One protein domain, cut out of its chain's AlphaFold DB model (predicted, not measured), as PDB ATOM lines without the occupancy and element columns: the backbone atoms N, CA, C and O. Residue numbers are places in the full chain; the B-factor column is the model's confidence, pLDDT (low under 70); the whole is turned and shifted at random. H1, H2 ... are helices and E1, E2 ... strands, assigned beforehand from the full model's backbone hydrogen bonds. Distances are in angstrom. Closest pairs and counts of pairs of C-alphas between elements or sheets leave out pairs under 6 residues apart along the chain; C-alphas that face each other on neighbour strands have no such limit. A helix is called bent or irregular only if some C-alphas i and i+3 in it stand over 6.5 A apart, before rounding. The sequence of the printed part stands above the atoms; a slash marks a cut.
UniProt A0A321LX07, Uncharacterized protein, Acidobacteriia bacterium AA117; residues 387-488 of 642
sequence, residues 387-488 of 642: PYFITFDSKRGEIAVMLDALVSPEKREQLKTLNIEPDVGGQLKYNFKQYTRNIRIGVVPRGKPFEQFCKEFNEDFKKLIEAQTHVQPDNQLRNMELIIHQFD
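AT A GLANCE: This is residues 387 to 488 of the 642 residues of an uncharacterized protein of Acidobacteriia bacterium AA117 (UniProt A0A321LX07). A strongly twisted wall of four antiparallel strands has H1 and the long helix H3 over one face, while the other face is bare. H1 lies along the strands, H3 passes over the E4 side with its first half, and H2 sits farther out, beyond H1 and H3 from the sheet. The printed part has 102 residues, with four named helices and four named strands in the order E1 H1 H2 E2 E3 H3 H4 E4; the sheet's order is E2 - E3 - E1 - E4, and the class is mixed, helices and strands. The whole is compact, with a radius of gyration of the C-alphas of 13.1 A and spans of 35 by 31 by 23 A.

IN THESE COORDINATES: In the sheet, E2 is residues 431 to 436, 15.8 A long, E3 is residues 439 to 443, E1 is residues 387 to 392, 17.0 A long, and E4 is residues 482 to 486. C-alpha 387 is at (-15.177, 44.661, -34.305) and C-alpha 486 at (-9.947, 43.669, -37.491). H3, residues 450 to 468, measures 27.0 A and begins with C-alpha 450 at (-6.994, 49.690, -33.884). H1 is residues 398 to 405, 10.7 A; H2 is residues 409 to 417, 14.4 A; H4 is residues 474 to 477, 5.6 A.

HOW THE PARTS SIT: E2 and E3 form a hairpin, with N 433 and O 441 2.8 A apart, within hydrogen-bond range. Also within range are N 390 and O 440 of E1 and E3, at 2.8 A, and N 389 and O 485 of E1 and E4, at 2.9 A. E1, H1 H2, E2 and E3, H3 H4, E4 are split strand-helix-strand units, two strands running the same way with another strand between them, each with a right-handed crossover. H1 is on the sheet at a height of 9.4 A, only just over E1 alone, with 2 of its C-alphas falling on E2 and 2 on E3. H3 only grazes the sheet with residues 450 to 458; its closest C-alphas to E4 are Cys 454 and Ile 484, 7.0 A. H1 and H3 only just touch, with 3 pairs of C-alphas within 8 A, the closest Met 402 and Leu 464 at 7.2 A, through residues 461 to 465 of H3 alone. H2 is irregular, with C-alphas 410 and 413 7.6 A apart; it is close to but not clearly touching H3, the closest C-alphas being Leu 415 and Leu 464, 7.9 A. H4 is close to but not clearly touching H3, the closest C-alphas being Lys 462 and Leu 477, 7.9 A. Every O i to N i+4 pair is within range in H1 and H3, against 3 of 5 in H2; H4 is too short for one.

THE WHOLE: The C-alphas farthest apart, His 470 and Asp 488, are 38.0 A from each other. The printed part has no cut. The link from H2 to E2, 13 residues, is long. The mean pLDDT of the printed part is 75.5, and residues 393 to 397, 425 to 426 and 469 to 488 are under 70.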
ATOM      1  N   PRO A 387     -15.253  46.017 -34.830       82.19
ATOM      2  CA  PRO A 387     -15.177  44.661 -34.305       82.19
ATOM      3  C   PRO A 387     -13.823  44.005 -34.616       82.19
ATOM      4  O   PRO A 387     -13.148  44.351 -35.589       82.19
ATOM      5  N   TYR A 388     -13.436  43.026 -33.804       82.06
ATOM      6  CA  TYR A 388     -12.227  42.230 -34.003       82.06
ATOM      7  C   TYR A 388     -12.421  40.769 -33.593       82.06
ATOM      8  O   TYR A 388     -13.297  40.438 -32.788       82.06
ATOM      9  N   PHE A 389     -11.566  39.900 -34.124       81.69
ATOM     10  CA  PHE A 389     -11.376  38.538 -33.635       81.69
ATOM     11  C   PHE A 389     -10.016  38.400 -32.960       81.69
ATOM     12  O   PHE A 389      -9.037  38.967 -33.432       81.69
ATOM     13  N   ILE A 390      -9.963  37.609 -31.891       82.44
ATOM     14  CA  ILE A 390      -8.721  37.076 -31.325       82.44
ATOM     15  C   ILE A 390      -8.699  35.588 -31.647       82.44
ATOM     16  O   ILE A 390      -9.575  34.851 -31.182       82.44
ATOM     17  N   THR A 391      -7.722  35.149 -32.427       77.38
ATOM     18  CA  THR A 391      -7.430  33.735 -32.673       77.38
ATOM     19  C   THR A 391      -6.243  33.287 -31.855       77.38
ATOM     20  O   THR A 391      -5.307  34.055 -31.644       77.38
ATOM     21  N   PHE A 392      -6.290  32.042 -31.391       75.81
ATOM     22  CA  PHE A 392      -5.187  31.440 -30.658       75.81
ATOM     23  C   PHE A 392      -5.178  29.914 -30.795       75.81
ATOM     24  O   PHE A 392      -6.237  29.282 -30.796       75.81
ATOM     25  N   ASP A 393      -3.993  29.302 -30.866       68.81
ATOM     26  CA  ASP A 393      -3.861  27.841 -30.779       68.81
ATOM     27  C   ASP A 393      -3.952  27.392 -29.312       68.81
ATOM     28  O   ASP A 393      -3.072  27.656 -28.492       68.81
ATOM     29  N   SER A 394      -5.040  26.711 -28.954       57.38
ATOM     30  CA  SER A 394      -5.256  26.183 -27.608       57.38
ATOM     31  C   SER A 394      -5.274  24.655 -27.632       57.38
ATOM     32  O   SER A 394      -6.334  24.024 -27.646       57.38
ATOM     33  N   LYS A 395      -4.092  24.038 -27.525       54.25
ATOM     34  CA  LYS A 395      -3.976  22.593 -27.247       54.25
ATOM     35  C   LYS A 395      -4.337  22.223 -25.797       54.25
ATOM     36  O   LYS A 395      -4.581  21.051 -25.528       54.25
ATOM     37  N   ARG A 396      -4.379  23.190 -24.862       55.22
ATOM     38  CA  ARG A 396      -4.585  22.947 -23.412       55.22
ATOM     39  C   ARG A 396      -5.597  23.855 -22.695       55.22
ATOM     40  O   ARG A 396      -5.778  23.709 -21.495       55.22
ATOM     41  N   GLY A 397      -6.273  24.785 -23.375       62.09
ATOM     42  CA  GLY A 397      -7.287  25.659 -22.757       62.09
ATOM     43  C   GLY A 397      -6.744  26.799 -21.880       62.09
ATOM     44  O   GLY A 397      -7.488  27.725 -21.580       62.09
ATOM     45  N   GLU A 398      -5.459  26.790 -21.520       73.25
ATOM     46  CA  GLU A 398      -4.828  27.792 -20.643       73.25
ATOM     47  C   GLU A 398      -4.910  29.223 -21.212       73.25
ATOM     48  O   GLU A 398      -5.314  30.141 -20.502       73.25
ATOM     49  N   ILE A 399      -4.652  29.406 -22.514       76.75
ATOM     50  CA  ILE A 399      -4.766  30.717 -23.188       76.75
ATOM     51  C   ILE A 399      -6.203  31.246 -23.141       76.75
ATOM     52  O   ILE A 399      -6.422  32.429 -22.900       76.75
ATOM     53  N   ALA A 400      -7.192  30.370 -23.339       77.81
ATOM     54  CA  ALA A 400      -8.597  30.752 -23.259       77.81
ATOM     55  C   ALA A 400      -8.946  31.280 -21.860       77.81
ATOM     56  O   ALA A 400      -9.575  32.327 -21.751       77.81
ATOM     57  N   VAL A 401      -8.481  30.604 -20.802       80.88
ATOM     58  CA  VAL A 401      -8.698  31.029 -19.409       80.88
ATOM     59  C   VAL A 401      -8.017  32.369 -19.119       80.88
ATOM     60  O   VAL A 401      -8.607  33.224 -18.461       80.88
ATOM     61  N   MET A 402      -6.798  32.575 -19.624       83.31
ATOM     62  CA  MET A 402      -6.068  33.841 -19.487       83.31
ATOM     63  C   MET A 402      -6.781  34.996 -20.196       83.31
ATOM     64  O   MET A 402      -6.933  36.072 -19.624       83.31
ATOM     65  N   LEU A 403      -7.265  34.766 -21.418       86.12
ATOM     66  CA  LEU A 403      -8.063  35.747 -22.151       86.12
ATOM     67  C   LEU A 403      -9.355  36.068 -21.403       86.12
ATOM     68  O   LEU A 403      -9.651  37.231 -21.154       86.12
ATOM     69  N   ASP A 404     -10.099  35.052 -20.977       86.12
ATOM     70  CA  ASP A 404     -11.368  35.251 -20.278       86.12
ATOM     71  C   ASP A 404     -11.170  35.955 -18.915       86.12
ATOM     72  O   ASP A 404     -12.072  36.642 -18.432       86.12
ATOM     73  N   ALA A 405      -9.971  35.881 -18.319       85.50
ATOM     74  CA  ALA A 405      -9.625  36.634 -17.114       85.50
ATOM     75  C   ALA A 405      -9.565  38.155 -17.340       85.50
ATOM     76  O   ALA A 405      -9.911  38.892 -16.420       85.50
ATOM     77  N   LEU A 406      -9.194  38.631 -18.539       87.19
ATOM     78  CA  LEU A 406      -9.134  40.069 -18.862       87.19
ATOM     79  C   LEU A 406     -10.507  40.752 -18.845       87.19
ATOM     80  O   LEU A 406     -10.585  41.969 -18.702       87.19
ATOM     81  N   VAL A 407     -11.584  39.979 -19.003       86.81
ATOM     82  CA  VAL A 407     -12.965  40.486 -19.070       86.81
ATOM     83  C   VAL A 407     -13.827  40.032 -17.888       86.81
ATOM     84  O   VAL A 407     -14.985  40.433 -17.778       86.81
ATOM     85  N   SER A 408     -13.283  39.213 -16.980       83.44
ATOM     86  CA  SER A 408     -14.030  38.663 -15.847       83.44
ATOM     87  C   SER A 408     -14.203  39.690 -14.714       83.44
ATOM     88  O   SER A 408     -13.204  40.191 -14.183       83.44
ATOM     89  N   PRO A 409     -15.444  39.973 -14.259       81.19
ATOM     90  CA  PRO A 409     -15.698  40.873 -13.130       81.19
ATOM     91  C   PRO A 409     -14.979  40.454 -11.841       81.19
ATOM     92  O   PRO A 409     -14.474  41.297 -11.104       81.19
ATOM     93  N   GLU A 410     -14.877  39.149 -11.596       83.69
ATOM     94  CA  GLU A 410     -14.268  38.561 -10.395       83.69
ATOM     95  C   GLU A 410     -12.744  38.752 -10.355       83.69
ATOM     96  O   GLU A 410     -12.119  38.656  -9.299       83.69
ATOM     97  N   LYS A 411     -12.130  39.024 -11.512       82.81
ATOM     98  CA  LYS A 411     -10.681  39.162 -11.679       82.81
ATOM     99  C   LYS A 411     -10.203  40.612 -11.673       82.81
ATOM    100  O   LYS A 411      -8.997  40.831 -11.670       82.81
ATOM    101  N   ARG A 412     -11.103  41.602 -11.602       85.19
ATOM    102  CA  ARG A 412     -10.753  43.034 -11.702       85.19
ATOM    103  C   ARG A 412      -9.702  43.487 -10.692       85.19
ATOM    104  O   ARG A 412      -8.743  44.146 -11.078       85.19
ATOM    105  N   GLU A 413      -9.841  43.109  -9.424       84.06
ATOM    106  CA  GLU A 413      -8.855  43.481  -8.399       84.06
ATOM    107  C   GLU A 413      -7.496  42.806  -8.642       84.06
ATOM    108  O   GLU A 413      -6.455  43.432  -8.472       84.06
ATOM    109  N   GLN A 414      -7.487  41.566  -9.145       84.12
ATOM    110  CA  GLN A 414      -6.250  40.871  -9.521       84.12
ATOM    111  C   GLN A 414      -5.563  41.555 -10.713       84.12
ATOM    112  O   GLN A 414      -4.350  41.740 -10.697       84.12
ATOM    113  N   LEU A 415      -6.319  42.000 -11.719       87.81
ATOM    114  CA  LEU A 415      -5.773  42.740 -12.862       87.81
ATOM    115  C   LEU A 415      -5.109  44.053 -12.427       87.81
ATOM    116  O   LEU A 415      -3.983  44.333 -12.843       87.81
ATOM    117  N   LYS A 416      -5.738  44.804 -11.515       88.12
ATOM    118  CA  LYS A 416      -5.150  46.032 -10.958       88.12
ATOM    119  C   LYS A 416      -3.822  45.770 -10.250       88.12
ATOM    120  O   LYS A 416      -2.882  46.535 -10.438       88.12
ATOM    121  N   THR A 417      -3.694  44.663  -9.508       87.44
ATOM    122  CA  THR A 417      -2.406  44.297  -8.881       87.44
ATOM    123  C   THR A 417      -1.298  43.995  -9.894       87.44
ATOM    124  O   THR A 417      -0.122  44.099  -9.558       87.44
ATOM    125  N   LEU A 418      -1.660  43.673 -11.141       86.69
ATOM    126  CA  LEU A 418      -0.738  43.466 -12.260       86.69
ATOM    127  C   LEU A 418      -0.509  44.735 -13.096       86.69
ATOM    128  O   LEU A 418       0.069  44.648 -14.177       86.69
ATOM    129  N   ASN A 419      -0.954  45.912 -12.638       88.69
ATOM    130  CA  ASN A 419      -0.949  47.158 -13.416       88.69
ATOM    131  C   ASN A 419      -1.672  47.021 -14.773       88.69
ATOM    132  O   ASN A 419      -1.228  47.568 -15.790       88.69
ATOM    133  N   ILE A 420      -2.765  46.255 -14.791       89.62
ATOM    134  CA  ILE A 420      -3.705  46.158 -15.907       89.62
ATOM    135  C   ILE A 420      -4.982  46.871 -15.468       89.62
ATOM    136  O   ILE A 420      -5.689  46.395 -14.582       89.62
ATOM    137  N   GLU A 421      -5.275  48.016 -16.082       88.56
ATOM    138  CA  GLU A 421      -6.512  48.755 -15.816       88.56
ATOM    139  C   GLU A 421      -7.701  48.069 -16.508       88.56
ATOM    140  O   GLU A 421      -7.726  48.009 -17.741       88.56
ATOM    141  N   PRO A 422      -8.692  47.542 -15.762       82.88
ATOM    142  CA  PRO A 422      -9.822  46.830 -16.353       82.88
ATOM    143  C   PRO A 422     -10.849  47.771 -16.996       82.88
ATOM    144  O   PRO A 422     -11.586  47.349 -17.887       82.88
ATOM    145  N   ASP A 423     -10.895  49.037 -16.573       83.12
ATOM    146  CA  ASP A 423     -11.882  50.024 -17.005       83.12
ATOM    147  C   ASP A 423     -11.188  51.319 -17.475       83.12
ATOM    148  O   ASP A 423     -10.221  51.782 -16.873       83.12
ATOM    149  N   VAL A 424     -11.689  51.936 -18.548       75.38
ATOM    150  CA  VAL A 424     -11.232  53.236 -19.067       75.38
ATOM    151  C   VAL A 424     -12.455  54.115 -19.307       75.38
ATOM    152  O   VAL A 424     -13.337  53.762 -20.085       75.38
ATOM    153  N   GLY A 425     -12.530  55.261 -18.623       66.00
ATOM    154  CA  GLY A 425     -13.647  56.200 -18.785       66.00
ATOM    155  C   GLY A 425     -15.014  55.634 -18.373       66.00
ATOM    156  O   GLY A 425     -16.026  56.025 -18.940       66.00
ATOM    157  N   GLY A 426     -15.046  54.695 -17.419       67.75
ATOM    158  CA  GLY A 426     -16.282  54.047 -16.959       67.75
ATOM    159  C   GLY A 426     -16.772  52.887 -17.835       67.75
ATOM    160  O   GLY A 426     -17.822  52.322 -17.543       67.75
ATOM    161  N   GLN A 427     -16.022  52.508 -18.874       72.06
ATOM    162  CA  GLN A 427     -16.297  51.346 -19.723       72.06
ATOM    163  C   GLN A 427     -15.183  50.300 -19.605       72.06
ATOM    164  O   GLN A 427     -14.040  50.637 -19.307       72.06
ATOM    165  N   LEU A 428     -15.501  49.034 -19.892       76.94
ATOM    166  CA  LEU A 428     -14.512  47.954 -19.926       76.94
ATOM    167  C   LEU A 428     -13.424  48.233 -20.971       76.94
ATOM    168  O   LEU A 428     -13.727  48.498 -22.137       76.94
ATOM    169  N   LYS A 429     -12.152  48.111 -20.573       85.31
ATOM    170  CA  LYS A 429     -10.999  48.302 -21.470       85.31
ATOM    171  C   LYS A 429     -10.982  47.276 -22.605       85.31
ATOM    172  O   LYS A 429     -10.666  47.621 -23.745       85.31
ATOM    173  N   TYR A 430     -11.341  46.032 -22.296       87.88
ATOM    174  CA  TYR A 430     -11.504  44.945 -23.256       87.88
ATOM    175  C   TYR A 430     -12.916  44.384 -23.146       87.88
ATOM    176  O   TYR A 430     -13.389  44.096 -22.052       87.88
ATOM    177  N   ASN A 431     -13.590  44.215 -24.283       83.31
ATOM    178  CA  ASN A 431     -14.904  43.589 -24.322       83.31
ATOM    179  C   ASN A 431     -14.968  42.585 -25.474       83.31
ATOM    180  O   ASN A 431     -14.998  42.957 -26.652       83.31
ATOM    181  N   PHE A 432     -14.933  41.306 -25.113       88.25
ATOM    182  CA  PHE A 432     -15.029  40.193 -26.042       88.25
ATOM    183  C   PHE A 432     -15.739  39.001 -25.406       88.25
ATOM    184  O   PHE A 432     -15.716  38.803 -24.193       88.25
ATOM    185  N   LYS A 433     -16.370  38.189 -26.252       87.50
ATOM    186  CA  LYS A 433     -17.088  36.967 -25.880       87.50
ATOM    187  C   LYS A 433     -16.514  35.769 -26.627       87.50
ATOM    188  O   LYS A 433     -15.873  35.889 -27.677       87.50
ATOM    189  N   GLN A 434     -16.766  34.581 -26.088       87.19
ATOM    190  CA  GLN A 434     -16.409  33.333 -26.746       87.19
ATOM    191  C   GLN A 434     -17.173  33.162 -28.069       87.19
ATOM    192  O   GLN A 434     -18.403  33.138 -28.086       87.19
ATOM    193  N   TYR A 435     -16.443  32.997 -29.178       81.88
ATOM    194  CA  TYR A 435     -17.021  32.729 -30.499       81.88
ATOM    195  C   TYR A 435     -16.961  31.231 -30.845       81.88
ATOM    196  O   TYR A 435     -17.982  30.596 -31.139       81.88
ATOM    197  N   THR A 436     -15.768  30.649 -30.718       78.31
ATOM    198  CA  THR A 436     -15.512  29.198 -30.714       78.31
ATOM    199  C   THR A 436     -14.574  28.862 -29.549       78.31
ATOM    200  O   THR A 436     -14.263  29.725 -28.728       78.31
ATOM    201  N   ARG A 437     -14.101  27.613 -29.425       76.75
ATOM    202  CA  ARG A 437     -13.090  27.266 -28.404       76.75
ATOM    203  C   ARG A 437     -11.826  28.128 -28.515       76.75
ATOM    204  O   ARG A 437     -11.353  28.616 -27.494       76.75
ATOM    205  N   ASN A 438     -11.383  28.392 -29.742       77.69
ATOM    206  CA  ASN A 438     -10.086  29.003 -30.053       77.69
ATOM    207  C   ASN A 438     -10.206  30.433 -30.601       77.69
ATOM    208  O   ASN A 438      -9.250  30.985 -31.140       77.69
ATOM    209  N   ILE A 439     -11.412  31.010 -30.537       80.88
ATOM    210  CA  ILE A 439     -11.700  32.329 -31.099       80.88
ATOM    211  C   ILE A 439     -12.527  33.137 -30.107       80.88
ATOM    212  O   ILE A 439     -13.542  32.655 -29.584       80.88
ATOM    213  N   ARG A 440     -12.114  34.381 -29.870       85.56
ATOM    214  CA  ARG A 440     -12.927  35.414 -29.217       85.56
ATOM    215  C   ARG A 440     -13.338  36.464 -30.235       85.56
ATOM    216  O   ARG A 440     -12.567  36.777 -31.134       85.56
ATOM    217  N   ILE A 441     -14.549  36.985 -30.090       86.31
ATOM    218  CA  ILE A 441     -15.062  38.107 -30.878       86.31
ATOM    219  C   ILE A 441     -15.278  39.287 -29.948       86.31
ATOM    220  O   ILE A 441     -15.842  39.113 -28.868       86.31
ATOM    221  N   GLY A 442     -14.819  40.462 -30.349       87.75
ATOM    222  CA  GLY A 442     -14.871  41.654 -29.522       87.75
ATOM    223  C   GLY A 442     -15.058  42.924 -30.324       87.75
ATOM    224  O   GLY A 442     -15.193  42.909 -31.548       87.75
ATOM    225  N   VAL A 443     -15.082  44.028 -29.592       85.12
ATOM    226  CA  VAL A 443     -15.272  45.374 -30.120       85.12
ATOM    227  C   VAL A 443     -14.216  46.299 -29.525       85.12
ATOM    228  O   VAL A 443     -13.985  46.293 -28.316       85.12
ATOM    229  N   VAL A 444     -13.548  47.073 -30.380       81.94
ATOM    230  CA  VAL A 444     -12.563  48.069 -29.952       81.94
ATOM    231  C   VAL A 444     -13.284  49.196 -29.202       81.94
ATOM    232  O   VAL A 444     -14.294  49.696 -29.708       81.94
ATOM    233  N   PRO A 445     -12.758  49.644 -28.046       76.19
ATOM    234  CA  PRO A 445     -13.281  50.805 -27.336       76.19
ATOM    235  C   PRO A 445     -13.347  52.056 -28.217       76.19
ATOM    236  O   PRO A 445     -12.484  52.293 -29.071       76.19
ATOM    237  N   ARG A 446     -14.361  52.892 -27.986       71.69
ATOM    238  CA  ARG A 446     -14.600  54.094 -28.791       71.69
ATOM    239  C   ARG A 446     -13.408  55.053 -28.747       71.69
ATOM    240  O   ARG A 446     -12.767  55.233 -27.718       71.69
ATOM    241  N   GLY A 447     -13.120  55.688 -29.885       72.31
ATOM    242  CA  GLY A 447     -12.058  56.695 -30.004       72.31
ATOM    243  C   GLY A 447     -10.636  56.130 -30.018       72.31
ATOM    244  O   GLY A 447      -9.691  56.903 -30.158       72.31
ATOM    245  N   LYS A 448     -10.468  54.806 -29.921       78.88
ATOM    246  CA  LYS A 448      -9.156  54.159 -29.949       78.88
ATOM    247  C   LYS A 448      -8.815  53.653 -31.359       78.88
ATOM    248  O   LYS A 448      -9.573  52.852 -31.914       78.88
ATOM    249  N   PRO A 449      -7.683  54.073 -31.955       82.12
ATOM    250  CA  PRO A 449      -7.168  53.467 -33.179       82.12
ATOM    251  C   PRO A 449      -6.874  51.975 -32.977       82.12
ATOM    252  O   PRO A 449      -6.343  51.581 -31.939       82.12
ATOM    253  N   PHE A 450      -7.172  51.145 -33.981       80.50
ATOM    254  CA  PHE A 450      -6.994  49.690 -33.884       80.50
ATOM    255  C   PHE A 450      -5.544  49.290 -33.560       80.50
ATOM    256  O   PHE A 450      -5.311  48.441 -32.707       80.50
ATOM    257  N   GLU A 451      -4.557  49.959 -34.162       79.38
ATOM    258  CA  GLU A 451      -3.138  49.701 -33.883       79.38
ATOM    259  C   GLU A 451      -2.762  49.977 -32.424       79.38
ATOM    260  O   GLU A 451      -2.016  49.212 -31.814       79.38
ATOM    261  N   GLN A 452      -3.296  51.058 -31.848       85.44
ATOM    262  CA  GLN A 452      -3.083  51.388 -30.444       85.44
ATOM    263  C   GLN A 452      -3.752  50.350 -29.538       85.44
ATOM    264  O   GLN A 452      -3.137  49.889 -28.580       85.44
ATOM    265  N   PHE A 453      -4.976  49.935 -29.872       86.56
ATOM    266  CA  PHE A 453      -5.668  48.857 -29.169       86.56
ATOM    267  C   PHE A 453      -4.841  47.564 -29.147       86.56
ATOM    268  O   PHE A 453      -4.656  46.989 -28.077       86.56
ATOM    269  N   CYS A 454      -4.294  47.138 -30.289       83.69
ATOM    270  CA  CYS A 454      -3.468  45.932 -30.370       83.69
ATOM    271  C   CYS A 454      -2.187  46.041 -29.533       83.69
ATOM    272  O   CYS A 454      -1.811  45.073 -28.873       83.69
ATOM    273  N   LYS A 455      -1.525  47.207 -29.526       85.06
ATOM    274  CA  LYS A 455      -0.337  47.445 -28.687       85.06
ATOM    275  C   LYS A 455      -0.666  47.307 -27.204       85.06
ATOM    276  O   LYS A 455      -0.044  46.498 -26.524       85.06
ATOM    277  N   GLU A 456      -1.687  48.022 -26.737       88.38
ATOM    278  CA  GLU A 456      -2.114  47.972 -25.334       88.38
ATOM    279  C   GLU A 456      -2.570  46.564 -24.927       88.38
ATOM    280  O   GLU A 456      -2.247  46.100 -23.839       88.38
ATOM    281  N   PHE A 457      -3.317  45.872 -25.795       89.06
ATOM    282  CA  PHE A 457      -3.736  44.489 -25.562       89.06
ATOM    283  C   PHE A 457      -2.537  43.557 -25.371       89.06
ATOM    284  O   PHE A 457      -2.503  42.791 -24.412       89.06
ATOM    285  N   ASN A 458      -1.545  43.631 -26.260       85.56
ATOM    286  CA  ASN A 458      -0.363  42.776 -26.188       85.56
ATOM    287  C   ASN A 458       0.474  43.052 -24.932       85.56
ATOM    288  O   ASN A 458       0.984  42.112 -24.323       85.56
ATOM    289  N   GLU A 459       0.597  44.317 -24.526       88.06
ATOM    290  CA  GLU A 459       1.291  44.701 -23.292       88.06
ATOM    291  C   GLU A 459       0.601  44.135 -22.046       88.06
ATOM    292  O   GLU A 459       1.256  43.519 -21.205       88.06
ATOM    293  N   ASP A 460      -0.719  44.285 -21.934       89.62
ATOM    294  CA  ASP A 460      -1.463  43.784 -20.776       89.62
ATOM    295  C   ASP A 460      -1.547  42.255 -20.754       89.62
ATOM    296  O   ASP A 460      -1.411  41.638 -19.696       89.62
ATOM    297  N   PHE A 461      -1.686  41.617 -21.917       86.44
ATOM    298  CA  PHE A 461      -1.669  40.159 -22.004       86.44
ATOM    299  C   PHE A 461      -0.295  39.577 -21.636       86.44
ATOM    300  O   PHE A 461      -0.225  38.552 -20.955       86.44
ATOM    301  N   LYS A 462       0.803  40.262 -21.993       84.12
ATOM    302  CA  LYS A 462       2.163  39.884 -21.575       84.12
ATOM    303  C   LYS A 462       2.312  39.899 -20.052       84.12
ATOM    304  O   LYS A 462       2.782  38.908 -19.496       84.12
ATOM    305  N   LYS A 463       1.848  40.956 -19.375       86.62
ATOM    306  CA  LYS A 463       1.852  41.035 -17.898       86.62
ATOM    307  C   LYS A 463       1.069  39.881 -17.264       86.62
ATOM    308  O   LYS A 463       1.485  39.319 -16.253       86.62
ATOM    309  N   LEU A 464      -0.061  39.504 -17.863       84.94
ATOM    310  CA  LEU A 464      -0.896  38.410 -17.366       84.94
ATOM    311  C   LEU A 464      -0.198  37.042 -17.485       84.94
ATOM    312  O   LEU A 464      -0.294  36.223 -16.570       84.94
ATOM    313  N   ILE A 465       0.544  36.811 -18.572       78.31
ATOM    314  CA  ILE A 465       1.361  35.602 -18.763       78.31
ATOM    315  C   ILE A 465       2.523  35.557 -17.761       78.31
ATOM    316  O   ILE A 465       2.732  34.524 -17.119       78.31
ATOM    317  N   GLU A 466       3.240  36.671 -17.590       77.19
ATOM    318  CA  GLU A 466       4.342  36.816 -16.622       77.19
ATOM    319  C   GLU A 466       3.897  36.529 -15.180       77.19
ATOM    320  O   GLU A 466       4.653  35.980 -14.383       77.19
ATOM    321  N   ALA A 467       2.651  36.866 -14.840       76.88
ATOM    322  CA  ALA A 467       2.097  36.620 -13.516       76.88
ATOM    323  C   ALA A 467       1.736  35.146 -13.263       76.88
ATOM    324  O   ALA A 467       1.831  34.678 -12.128       76.88
ATOM    325  N   GLN A 468       1.292  34.412 -14.292       70.62
ATOM    326  CA  GLN A 468       0.859  33.013 -14.151       70.62
ATOM    327  C   GLN A 468       1.980  31.997 -14.347       70.62
ATOM    328  O   GLN A 468       1.920  30.891 -13.809       70.62
ATOM    329  N   THR A 469       3.004  32.355 -15.111       57.94
ATOM    330  CA  THR A 469       4.168  31.509 -15.338       57.94
ATOM    331  C   THR A 469       5.336  32.143 -14.599       57.94
ATOM    332  O   THR A 469       5.745  33.245 -14.924       57.94
ATOM    333  N   HIS A 470       5.913  31.478 -13.594       52.09
ATOM    334  CA  HIS A 470       7.166  31.922 -12.949       52.09
ATOM    335  C   HIS A 470       8.387  31.842 -13.905       52.09
ATOM    336  O   HIS A 470       9.500  31.519 -13.494       52.09
ATOM    337  N   VAL A 471       8.181  32.073 -15.203       45.03
ATOM    338  CA  VAL A 471       9.113  31.888 -16.312       45.03
ATOM    339  C   VAL A 471       9.071  33.149 -17.166       45.03
ATOM    340  O   VAL A 471       7.999  33.664 -17.467       45.03
ATOM    341  N   GLN A 472      10.240  33.647 -17.577       47.69
ATOM    342  CA  GLN A 472      10.304  34.805 -18.462       47.69
ATOM    343  C   GLN A 472       9.547  34.537 -19.780       47.69
ATOM    344  O   GLN A 472       9.749  33.499 -20.419       47.69
ATOM    345  N   PRO A 473       8.693  35.474 -20.212       47.91
ATOM    346  CA  PRO A 473       7.653  35.242 -21.214       47.91
ATOM    347  C   PRO A 473       8.195  35.117 -22.644       47.91
ATOM    348  O   PRO A 473       7.488  34.627 -23.524       47.91
ATOM    349  N   ASP A 474       9.452  35.500 -22.889       50.34
ATOM    350  CA  ASP A 474      10.031  35.596 -24.234       50.34
ATOM    351  C   ASP A 474      10.073  34.256 -24.995       50.34
ATOM    352  O   ASP A 474       9.990  34.257 -26.222       50.34
ATOM    353  N   ASN A 475      10.125  33.109 -24.304       41.75
ATOM    354  CA  ASN A 475      10.127  31.788 -24.952       41.75
ATOM    355  C   ASN A 475       8.729  31.164 -25.129       41.75
ATOM    356  O   ASN A 475       8.559  30.329 -26.016       41.75
ATOM    357  N   GLN A 476       7.726  31.549 -24.329       42.38
ATOM    358  CA  GLN A 476       6.350  31.045 -24.479       42.38
ATOM    359  C   GLN A 476       5.503  31.936 -25.395       42.38
ATOM    360  O   GLN A 476       4.764  31.408 -26.221       42.38
ATOM    361  N   LEU A 477       5.682  33.261 -25.346       44.31
ATOM    362  CA  LEU A 477       5.027  34.198 -26.270       44.31
ATOM    363  C   LEU A 477       5.461  33.989 -27.726       44.31
ATOM    364  O   LEU A 477       4.645  34.151 -28.623       44.31
ATOM    365  N   ARG A 478       6.716  33.577 -27.976       42.81
ATOM    366  CA  ARG A 478       7.200  33.247 -29.332       42.81
ATOM    367  C   ARG A 478       6.524  32.018 -29.950       42.81
ATOM    368  O   ARG A 478       6.528  31.900 -31.169       42.81
ATOM    369  N   ASN A 479       5.952  31.134 -29.128       40.66
ATOM    370  CA  ASN A 479       5.273  29.910 -29.565       40.66
ATOM    371  C   ASN A 479       3.738  29.991 -29.440       40.66
ATOM    372  O   ASN A 479       3.051  29.036 -29.797       40.66
ATOM    373  N   MET A 480       3.193  31.098 -28.921       50.22
ATOM    374  CA  MET A 480       1.757  31.365 -28.892       50.22
ATOM    375  C   MET A 480       1.383  32.223 -30.102       50.22
ATOM    376  O   MET A 480       1.623  33.426 -30.118       50.22
ATOM    377  N   GLU A 481       0.762  31.621 -31.116       52.19
ATOM    378  CA  GLU A 481       0.142  32.378 -32.206       52.19
ATOM    379  C   GLU A 481      -1.158  33.017 -31.698       52.19
ATOM    380  O   GLU A 481      -2.228  32.428 -31.827       52.19
ATOM    381  N   LEU A 482      -1.072  34.195 -31.068       61.41
ATOM    382  CA  LEU A 482      -2.232  35.050 -30.805       61.41
ATOM    383  C   LEU A 482      -2.315  36.108 -31.900       61.41
ATOM    384  O   LEU A 482      -1.398  36.915 -32.053       61.41
ATOM    385  N   ILE A 483      -3.417  36.128 -32.649       64.00
ATOM    386  CA  ILE A 483      -3.604  37.095 -33.730       64.00
ATOM    387  C   ILE A 483      -4.898  37.875 -33.510       64.00
ATOM    388  O   ILE A 483      -5.978  37.306 -33.353       64.00
ATOM    389  N   ILE A 484      -4.775  39.204 -33.483       66.44
ATOM    390  CA  ILE A 484      -5.911  40.123 -33.389       66.44
ATOM    391  C   ILE A 484      -6.194  40.653 -34.786       66.44
ATOM    392  O   ILE A 484      -5.390  41.380 -35.369       66.44
ATOM    393  N   HIS A 485      -7.352  40.298 -35.321       68.38
ATOM    394  CA  HIS A 485      -7.765  40.689 -36.660       68.38
ATOM    395  C   HIS A 485      -8.915  41.674 -36.581       68.38
ATOM    396  O   HIS A 485      -9.928  41.390 -35.943       68.38
ATOM    397  N   GLN A 486      -8.795  42.806 -37.275       63.69
ATOM    398  CA  GLN A 486      -9.947  43.669 -37.491       63.69
ATOM    399  C   GLN A 486     -10.961  42.912 -38.352       63.69
ATOM    400  O   GLN A 486     -10.637  42.421 -39.434       63.69
ATOM    401  N   PHE A 487     -12.191  42.807 -37.862       65.06
ATOM    402  CA  PHE A 487     -13.277  42.220 -38.625       65.06
ATOM    403  C   PHE A 487     -13.866  43.310 -39.521       65.06
ATOM    404  O   PHE A 487     -14.548  44.213 -39.044       65.06
ATOM    405  N   ASP A 488     -13.583  43.246 -40.823       56.88
ATOM    406  CA  ASP A 488     -14.274  44.074 -41.812       56.88
ATOM    407  C   ASP A 488     -15.264  43.207 -42.596       56.88
ATOM    408  O   ASP A 488     -14.991  42.059 -42.950       56.88
TER     409      ASP A 488